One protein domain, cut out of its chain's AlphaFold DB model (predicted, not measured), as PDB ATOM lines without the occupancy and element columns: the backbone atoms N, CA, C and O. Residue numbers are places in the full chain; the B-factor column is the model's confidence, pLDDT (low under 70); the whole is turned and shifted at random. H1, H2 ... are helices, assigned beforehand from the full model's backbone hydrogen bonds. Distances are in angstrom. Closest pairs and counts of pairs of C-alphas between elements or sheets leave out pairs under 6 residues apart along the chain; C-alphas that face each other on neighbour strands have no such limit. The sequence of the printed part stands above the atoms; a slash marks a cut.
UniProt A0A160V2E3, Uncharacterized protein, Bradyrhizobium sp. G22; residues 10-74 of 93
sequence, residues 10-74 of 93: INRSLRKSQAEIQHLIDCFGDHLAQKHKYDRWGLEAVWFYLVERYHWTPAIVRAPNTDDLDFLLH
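Overview. This is residues 10 to 74 of the 93 residues of an uncharacterized protein of Bradyrhizobium sp. G22 (UniProt A0A160V2E3). One long helix, H1, makes the longest axis, and the three shorter helices gather over one side of its later part, while its first residues, 10 to 17, stick out as a bare arm. After H1 the chain folds back, H2 begins beside residues 25 to 33 of H1 and leads away from it at a steep tilt, the short H3 packs on residues 47 to 51 of H2 and stays apart from H1, and H4 returns to pack on residues 18 to 25 of H1. The printed part has 65 residues with four named helices, in the order H1, H2, H3, H4, and no named strand; the class is all helix. The whole is compact, with a radius of gyration of the C-alphas of 12.3 A, yet elongated in outline, spanning 38 by 23 by 18 A, and the arm adds to its length.

Along the chain. H1 holds residues 10 to 36 and is 38.9 A long from first to last C-alpha, beginning with C-alpha 10 at (364.558, 245.524, 251.469). H2 holds residues 42 to 54 and is 18.6 A long, with C-alpha 42 at (367.172, 229.558, 274.159). H3 holds residues 58 to 61. H4 holds residues 66 to 72 and is 9.8 A long, ending with C-alpha 72 at (358.971, 222.032, 263.105).

Arrangement. H1 touches H2 with residues 25 to 33 alone, and the closest C-alphas, those of Asp 26 and Gly 42, are 3.9 A apart. Their lines stand at a steep tilt of 63 degrees, and they run the same way. H2 touches H3 with residues 47 to 51 alone; the closest C-alphas are those of Trp 47 and Val 61, 5.6 A apart. H1 touches H4 with residues 18 to 25 alone, the closest C-alphas being those of Gln 22 and Thr 66, 6.4 A apart. These two stand at a steep tilt of 45 degrees and run the same way. H2 and H4 are near each other, with 6 pairs of C-alphas within 10 A. H3 is apart from H1 and from H4. In H1, H2 and H4 every O i to N i+4 pair is within hydrogen-bond range. H3 is too short for such a pair, and its 1 pair of O i and N i+3 is not within range.

Size, cuts and confidence. The two C-alphas farthest apart, those of Ile 10 and Lys 37, are 40.2 A from each other. Residues 10 to 17, which belong to H1, stand free; without them the body has 57 residues, spans 27 by 22 by 17 A and has a radius of gyration of 10.4 A. The printed part has no cut, and the links H1 to H2, H2 to H3 and H3 to H4 are tight. The mean pLDDT of the printed part is 86.9, and residues 10 to 17 are under 70, where the model's confidence is low.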
ATOM      1  N   ILE A  10     365.076 246.902 251.524       62.78
ATOM      2  CA  ILE A  10     364.558 245.524 251.469       62.78
ATOM      3  C   ILE A  10     365.426 244.583 252.313       62.78
ATOM      4  O   ILE A  10     364.922 243.782 253.096       62.78
ATOM      5  N   ASN A  11     366.753 244.714 252.221       62.09
ATOM      6  CA  ASN A  11     367.659 243.898 253.024       62.09
ATOM      7  C   ASN A  11     367.532 244.210 254.527       62.09
ATOM      8  O   ASN A  11     367.620 243.310 255.357       62.09
ATOM      9  N   ARG A  12     367.273 245.474 254.891       58.97
ATOM     10  CA  ARG A  12     367.055 245.880 256.287       58.97
ATOM     11  C   ARG A  12     365.741 245.340 256.850       58.97
ATOM     12  O   ARG A  12     365.745 244.890 257.991       58.97
ATOM     13  N   SER A  13     364.646 245.377 256.087       61.09
ATOM     14  CA  SER A  13     363.368 244.807 256.531       61.09
ATOM     15  C   SER A  13     363.460 243.293 256.698       61.09
ATOM     16  O   SER A  13     363.041 242.785 257.729       61.09
ATOM     17  N   LEU A  14     364.104 242.597 255.756       60.91
ATOM     18  CA  LEU A  14     364.315 241.149 255.836       60.91
ATOM     19  C   LEU A  14     365.127 240.748 257.079       60.91
ATOM     20  O   LEU A  14     364.722 239.861 257.823       60.91
ATOM     21  N   ARG A  15     366.240 241.446 257.348       59.97
ATOM     22  CA  ARG A  15     367.054 241.216 258.555       59.97
ATOM     23  C   ARG A  15     366.277 241.467 259.842       59.97
ATOM     24  O   ARG A  15     366.506 240.778 260.829       59.97
ATOM     25  N   LYS A  16     365.394 242.469 259.844       62.84
ATOM     26  CA  LYS A  16     364.570 242.784 261.011       62.84
ATOM     27  C   LYS A  16     363.580 241.652 261.295       62.84
ATOM     28  O   LYS A  16     363.521 241.200 262.429       62.84
ATOM     29  N   SER A  17     362.903 241.147 260.266       69.06
ATOM     30  CA  SER A  17     361.997 240.002 260.397       69.06
ATOM     31  C   SER A  17     362.727 238.736 260.856       69.06
ATOM     32  O   SER A  17     362.256 238.064 261.761       69.06
ATOM     33  N   GLN A  18     363.922 238.448 260.330       70.69
ATOM     34  CA  GLN A  18     364.726 237.307 260.802       70.69
ATOM     35  C   GLN A  18     365.148 237.439 262.271       70.69
ATOM     36  O   GLN A  18     365.113 236.460 263.011       70.69
ATOM     37  N   ALA A  19     365.522 238.644 262.709       74.75
ATOM     38  CA  ALA A  19     365.868 238.889 264.107       74.75
ATOM     39  C   ALA A  19     364.659 238.709 265.042       74.75
ATOM     40  O   ALA A  19     364.817 238.211 266.154       74.75
ATOM     41  N   GLU A  20     363.464 239.092 264.590       78.88
ATOM     42  CA  GLU A  20     362.215 238.900 265.334       78.88
ATOM     43  C   GLU A  20     361.885 237.406 265.491       78.88
ATOM     44  O   GLU A  20     361.616 236.970 266.609       78.88
ATOM     45  N   ILE A  21     361.992 236.607 264.424       77.75
ATOM     46  CA  ILE A  21     361.736 235.157 264.494       77.75
ATOM     47  C   ILE A  21     362.786 234.465 265.375       77.75
ATOM     48  O   ILE A  21     362.433 233.670 266.241       77.75
ATOM     49  N   GLN A  22     364.068 234.815 265.237       81.56
ATOM     50  CA  GLN A  22     365.116 234.246 266.090       81.56
ATOM     51  C   GLN A  22     364.856 234.533 267.575       81.56
ATOM     52  O   GLN A  22     364.973 233.637 268.407       81.56
ATOM     53  N   HIS A  23     364.444 235.762 267.901       85.25
ATOM     54  CA  HIS A  23     364.087 236.130 269.267       85.25
ATOM     55  C   HIS A  23     362.895 235.319 269.798       85.25
ATOM     56  O   HIS A  23     362.914 234.892 270.951       85.25
ATOM     57  N   LEU A  24     361.877 235.074 268.966       87.00
ATOM     58  CA  LEU A  24     360.734 234.237 269.340       87.00
ATOM     59  C   LEU A  24     361.155 232.795 269.631       87.00
ATOM     60  O   LEU A  24     360.728 232.240 270.641       87.00
ATOM     61  N   ILE A  25     362.020 232.216 268.798       88.56
ATOM     62  CA  ILE A  25     362.537 230.857 268.997       88.56
ATOM     63  C   ILE A  25     363.370 230.765 270.274       88.56
ATOM     64  O   ILE A  25     363.230 229.798 271.020       88.56
ATOM     65  N   ASP A  26     364.189 231.774 270.574       90.44
ATOM     66  CA  ASP A  26     364.949 231.808 271.825       90.44
ATOM     67  C   ASP A  26     364.010 231.862 273.042       90.44
ATOM     68  O   ASP A  26     364.126 231.043 273.954       90.44
ATOM     69  N   CYS A  27     363.002 232.739 273.031       91.75
ATOM     70  CA  CYS A  27     361.998 232.780 274.098       91.75
ATOM     71  C   CYS A  27     361.218 231.464 274.227       91.75
ATOM     72  O   CYS A  27     360.859 231.054 275.335       91.75
ATOM     73  N   PHE A  28     360.941 230.795 273.108       91.81
ATOM     74  CA  PHE A  28     360.280 229.497 273.121       91.81
ATOM     75  C   PHE A  28     361.183 228.407 273.702       91.81
ATOM     76  O   PHE A  28     360.736 227.579 274.495       91.81
ATOM     77  N   GLY A  29     362.474 228.450 273.388       93.31
ATOM     78  CA  GLY A  29     363.492 227.610 274.000       93.31
ATOM     79  C   GLY A  29     363.540 227.751 275.516       93.31
ATOM     80  O   GLY A  29     363.522 226.747 276.225       93.31
ATOM     81  N   ASP A  30     363.495 228.979 276.031       93.12
ATOM     82  CA  ASP A  30     363.422 229.229 277.475       93.12
ATOM     83  C   ASP A  30     362.143 228.655 278.096       93.12
ATOM     84  O   ASP A  30     362.163 228.104 279.200       93.12
ATOM     85  N   HIS A  31     361.019 228.743 277.382       93.12
ATOM     86  CA  HIS A  31     359.772 228.122 277.814       93.12
ATOM     87  C   HIS A  31     359.885 226.591 277.875       93.12
ATOM     88  O   HIS A  31     359.479 225.983 278.870       93.12
ATOM     89  N   LEU A  32     360.473 225.960 276.852       93.69
ATOM     90  CA  LEU A  32     360.730 224.519 276.831       93.69
ATOM     91  C   LEU A  32     361.659 224.101 277.973       93.69
ATOM     92  O   LEU A  32     361.370 223.123 278.665       93.69
ATOM     93  N   ALA A  33     362.723 224.865 278.213       94.44
ATOM     94  CA  ALA A  33     363.659 224.638 279.304       94.44
ATOM     95  C   ALA A  33     362.960 224.610 280.663       94.44
ATOM     96  O   ALA A  33     363.146 223.674 281.438       94.44
ATOM     97  N   GLN A  34     362.089 225.586 280.928       93.38
ATOM     98  CA  GLN A  34     361.313 225.647 282.168       93.38
ATOM     99  C   GLN A  34     360.312 224.492 282.274       93.38
ATOM    100  O   GLN A  34     360.214 223.844 283.317       93.38
ATOM    101  N   LYS A  35     359.580 224.212 281.189       92.06
ATOM    102  CA  LYS A  35     358.543 223.173 281.139       92.06
ATOM    103  C   LYS A  35     359.118 221.773 281.356       92.06
ATOM    104  O   LYS A  35     358.526 220.976 282.081       92.06
ATOM    105  N   HIS A  36     360.263 221.485 280.745       92.88
ATOM    106  CA  HIS A  36     360.902 220.172 280.781       92.88
ATOM    107  C   HIS A  36     362.076 220.080 281.770       92.88
ATOM    108  O   HIS A  36     362.656 219.009 281.934       92.88
ATOM    109  N   LYS A  37     362.384 221.172 282.483       94.19
ATOM    110  CA  LYS A  37     363.477 221.285 283.465       94.19
ATOM    111  C   LYS A  37     364.853 220.969 282.871       94.19
ATOM    112  O   LYS A  37     365.655 220.264 283.481       94.19
ATOM    113  N   TYR A  38     365.116 221.485 281.674       94.31
ATOM    114  CA  TYR A  38     366.428 221.371 281.045       94.31
ATOM    115  C   TYR A  38     367.429 222.340 281.679       94.31
ATOM    116  O   TYR A  38     367.073 223.444 282.076       94.31
ATOM    117  N   ASP A  39     368.705 221.952 281.692       93.38
ATOM    118  CA  ASP A  39     369.836 222.825 282.052       93.38
ATOM    119  C   ASP A  39     370.359 223.620 280.837       93.38
ATOM    120  O   ASP A  39     371.543 223.911 280.694       93.38
ATOM    121  N   ARG A  40     369.476 223.881 279.871       92.75
ATOM    122  CA  ARG A  40     369.780 224.534 278.591       92.75
ATOM    123  C   ARG A  40     368.709 225.575 278.335       92.75
ATOM    124  O   ARG A  40     367.573 225.351 278.731       92.75
ATOM    125  N   TRP A  41     369.051 226.653 277.643       93.06
ATOM    126  CA  TRP A  41     368.174 227.807 277.418       93.06
ATOM    127  C   TRP A  41     368.215 228.233 275.948       93.06
ATOM    128  O   TRP A  41     369.101 227.803 275.201       93.06
ATOM    129  N   GLY A  42     367.253 229.049 275.524       91.56
ATOM    130  CA  GLY A  42     367.172 229.558 274.159       91.56
ATOM    131  C   GLY A  42     367.186 228.460 273.094       91.56
ATOM    132  O   GLY A  42     366.678 227.350 273.286       91.56
ATOM    133  N   LEU A  43     367.834 228.745 271.968       91.62
ATOM    134  CA  LEU A  43     367.963 227.810 270.854       91.62
ATOM    135  C   LEU A  43     368.544 226.429 271.230       91.62
ATOM    136  O   LEU A  43     368.163 225.418 270.639       91.62
ATOM    137  N   GLU A  44     369.425 226.334 272.232       93.38
ATOM    138  CA  GLU A  44     369.958 225.033 272.660       93.38
ATOM    139  C   GLU A  44     368.893 224.145 273.307       93.38
ATOM    140  O   GLU A  44     368.910 222.925 273.119       93.38
ATOM    141  N   ALA A  45     367.955 224.742 274.045       95.56
ATOM    142  CA  ALA A  45     366.817 224.026 274.609       95.56
ATOM    143  C   ALA A  45     365.882 223.514 273.507       95.56
ATOM    144  O   ALA A  45     365.388 222.391 273.600       95.56
ATOM    145  N   VAL A  46     365.706 224.294 272.433       94.25
ATOM    146  CA  VAL A  46     364.952 223.881 271.239       94.25
ATOM    147  C   VAL A  46     365.611 222.675 270.575       94.25
ATOM    148  O   VAL A  46     364.958 221.656 270.351       94.25
ATOM    149  N   TRP A  47     366.915 222.738 270.301       94.75
ATOM    150  CA  TRP A  47     367.628 221.606 269.702       94.75
ATOM    151  C   TRP A  47     367.558 220.361 270.574       94.75
ATOM    152  O   TRP A  47     367.339 219.266 270.063       94.75
ATOM    153  N   PHE A  48     367.728 220.517 271.887       95.62
ATOM    154  CA  PHE A  48     367.644 219.398 272.817       95.62
ATOM    155  C   PHE A  48     366.246 218.775 272.830       95.62
ATOM    156  O   PHE A  48     366.125 217.556 272.739       95.62
ATOM    157  N   TYR A  49     365.201 219.601 272.831       95.12
ATOM    158  CA  TYR A  49     363.822 219.145 272.703       95.12
ATOM    159  C   TYR A  49     363.593 218.336 271.417       95.12
ATOM    160  O   TYR A  49     362.999 217.260 271.470       95.12
ATOM    161  N   LEU A  50     364.106 218.799 270.273       94.31
ATOM    162  CA  LEU A  50     363.976 218.079 269.001       94.31
ATOM    163  C   LEU A  50     364.716 216.732 269.016       94.31
ATOM    164  O   LEU A  50     364.204 215.745 268.485       94.31
ATOM    165  N   VAL A  51     365.891 216.665 269.653       95.50
ATOM    166  CA  VAL A  51     366.624 215.403 269.855       95.50
ATOM    167  C   VAL A  51     365.812 214.441 270.720       95.50
ATOM    168  O   VAL A  51     365.698 213.269 270.369       95.50
ATOM    169  N   GLU A  52     365.232 214.902 271.827       94.62
ATOM    170  CA  GLU A  52     364.452 214.029 272.710       94.62
ATOM    171  C   GLU A  52     363.134 213.572 272.078       94.62
ATOM    172  O   GLU A  52     362.770 212.406 272.214       94.62
ATOM    173  N   ARG A  53     362.435 214.458 271.355       92.62
ATOM    174  CA  ARG A  53     361.122 214.167 270.760       92.62
ATOM    175  C   ARG A  53     361.197 213.331 269.487       92.62
ATOM    176  O   ARG A  53     360.384 212.427 269.312       92.62
ATOM    177  N   TYR A  54     362.130 213.643 268.591       93.25
ATOM    178  CA  TYR A  54     362.221 213.012 267.268       93.25
ATOM    179  C   TYR A  54     363.406 212.051 267.134       93.25
ATOM    180  O   TYR A  54     363.569 211.425 266.085       93.25
ATOM    181  N   HIS A  55     364.241 211.923 268.171       93.25
ATOM    182  CA  HIS A  55     365.456 211.099 268.165       93.25
ATOM    183  C   HIS A  55     366.431 211.446 267.030       93.25
ATOM    184  O   HIS A  55     367.185 210.602 266.544       93.25
ATOM    185  N   TRP A  56     366.424 212.707 266.598       94.12
ATOM    186  CA  TRP A  56     367.347 213.200 265.586       94.12
ATOM    187  C   TRP A  56     368.737 213.433 266.164       94.12
ATOM    188  O   TRP A  56     368.917 213.677 267.355       94.12
ATOM    189  N   THR A  57     369.752 213.363 265.305       95.69
ATOM    190  CA  THR A  57     371.126 213.632 265.734       95.69
ATOM    191  C   THR A  57     371.351 215.136 265.926       95.69
ATOM    192  O   THR A  57     370.709 215.943 265.247       95.69
ATOM    193  N   PRO A  58     372.324 215.544 266.767       93.12
ATOM    194  CA  PRO A  58     372.713 216.949 266.913       93.12
ATOM    195  C   PRO A  58     373.055 217.639 265.586       93.12
ATOM    196  O   PRO A  58     372.816 218.832 265.433       93.12
ATOM    197  N   ALA A  59     373.603 216.895 264.620       94.38
ATOM    198  CA  ALA A  59     373.902 217.415 263.291       94.38
ATOM    199  C   ALA A  59     372.626 217.782 262.517       94.38
ATOM    200  O   ALA A  59     372.597 218.816 261.860       94.38
ATOM    201  N   ILE A  60     371.573 216.965 262.632       93.06
ATOM    202  CA  ILE A  60     370.292 217.213 261.968       93.06
ATOM    203  C   ILE A  60     369.582 218.394 262.619       93.06
ATOM    204  O   ILE A  60     369.183 219.295 261.906       93.06
ATOM    205  N   VAL A  61     369.469 218.458 263.948       92.31
ATOM    206  CA  VAL A  61     368.712 219.545 264.608       92.31
ATOM    207  C   VAL A  61     369.381 220.921 264.506       92.31
ATOM    208  O   VAL A  61     368.712 221.932 264.685       92.31
ATOM    209  N   ARG A  62     370.686 220.975 264.200       92.19
ATOM    210  CA  ARG A  62     371.449 222.222 263.997       92.19
ATOM    211  C   ARG A  62     371.503 222.690 262.539       92.19
ATOM    212  O   ARG A  62     372.045 223.760 262.284       92.19
ATOM    213  N   ALA A  63     371.019 221.885 261.594       90.75
ATOM    214  CA  ALA A  63     371.009 222.222 260.172       90.75
ATOM    215  C   ALA A  63     369.830 223.122 259.732       90.75
ATOM    216  O   ALA A  63     370.068 223.977 258.877       90.75
ATOM    217  N   PRO A  64     368.599 222.964 260.272       87.31
ATOM    218  CA  PRO A  64     367.462 223.833 259.997       87.31
ATOM    219  C   PRO A  64     367.778 225.310 260.190       87.31
ATOM    220  O   PRO A  64     368.439 225.700 261.156       87.31
ATOM    221  N   ASN A  65     367.263 226.131 259.279       86.12
ATOM    222  CA  ASN A  65     367.221 227.572 259.485       86.12
ATOM    223  C   ASN A  65     366.032 227.951 260.391       86.12
ATOM    224  O   ASN A  65     365.246 227.107 260.816       86.12
ATOM    225  N   THR A  66     365.906 229.238 260.697       82.50
ATOM    226  CA  THR A  66     364.864 229.770 261.580       82.50
ATOM    227  C   THR A  66     363.437 229.483 261.074       82.50
ATOM    228  O   THR A  66     362.575 229.170 261.888       82.50
ATOM    229  N   ASP A  67     363.190 229.513 259.759       84.12
ATOM    230  CA  ASP A  67     361.870 229.218 259.172       84.12
ATOM    231  C   ASP A  67     361.538 227.719 259.278       84.12
ATOM    232  O   ASP A  67     360.415 227.337 259.603       84.12
ATOM    233  N   ASP A  68     362.533 226.855 259.057       89.25
ATOM    234  CA  ASP A  68     362.379 225.409 259.241       89.25
ATOM    235  C   ASP A  68     362.088 225.067 260.713       89.25
ATOM    236  O   ASP A  68     361.290 224.178 261.001       89.25
ATOM    237  N   LEU A  69     362.722 225.772 261.657       87.88
ATOM    238  CA  LEU A  69     362.449 225.610 263.086       87.88
ATOM    239  C   LEU A  69     361.033 226.069 263.456       87.88
ATOM    240  O   LEU A  69     360.372 225.363 264.210       87.88
ATOM    241  N   ASP A  70     360.552 227.190 262.911       85.88
ATOM    242  CA  ASP A  70     359.165 227.643 263.104       85.88
ATOM    243  C   ASP A  70     358.163 226.588 262.609       85.88
ATOM    244  O   ASP A  70     357.223 226.228 263.317       85.88
ATOM    245  N   PHE A  71     358.423 225.993 261.440       88.06
ATOM    246  CA  PHE A  71     357.608 224.897 260.915       88.06
ATOM    247  C   PHE A  71     357.626 223.658 261.824       88.06
ATOM    248  O   PHE A  71     356.576 223.093 262.128       88.06
ATOM    249  N   LEU A  72     358.810 223.225 262.266       89.50
ATOM    250  CA  LEU A  72     358.971 222.032 263.105       89.50
ATOM    251  C   LEU A  72     358.331 222.170 264.488       89.50
ATOM    252  O   LEU A  72     357.986 221.156 265.089       89.50
ATOM    253  N   LEU A  73     358.217 223.399 264.989       89.50
ATOM    254  CA  LEU A  73     357.684 223.715 266.312       89.50
ATOM    255  C   LEU A  73     356.251 224.252 266.249       89.50
ATOM    256  O   LEU A  73     355.713 224.644 267.282       89.50
ATOM    257  N   HIS A  74     355.632 224.293 265.066       87.88
ATOM    258  CA  HIS A  74     354.333 224.930 264.854       87.88
ATOM    259  C   HIS A  74     353.251 224.392 265.800       87.88
ATOM    260  O   HIS A  74     352.506 225.162 266.413       87.88
TER     261      HIS A  74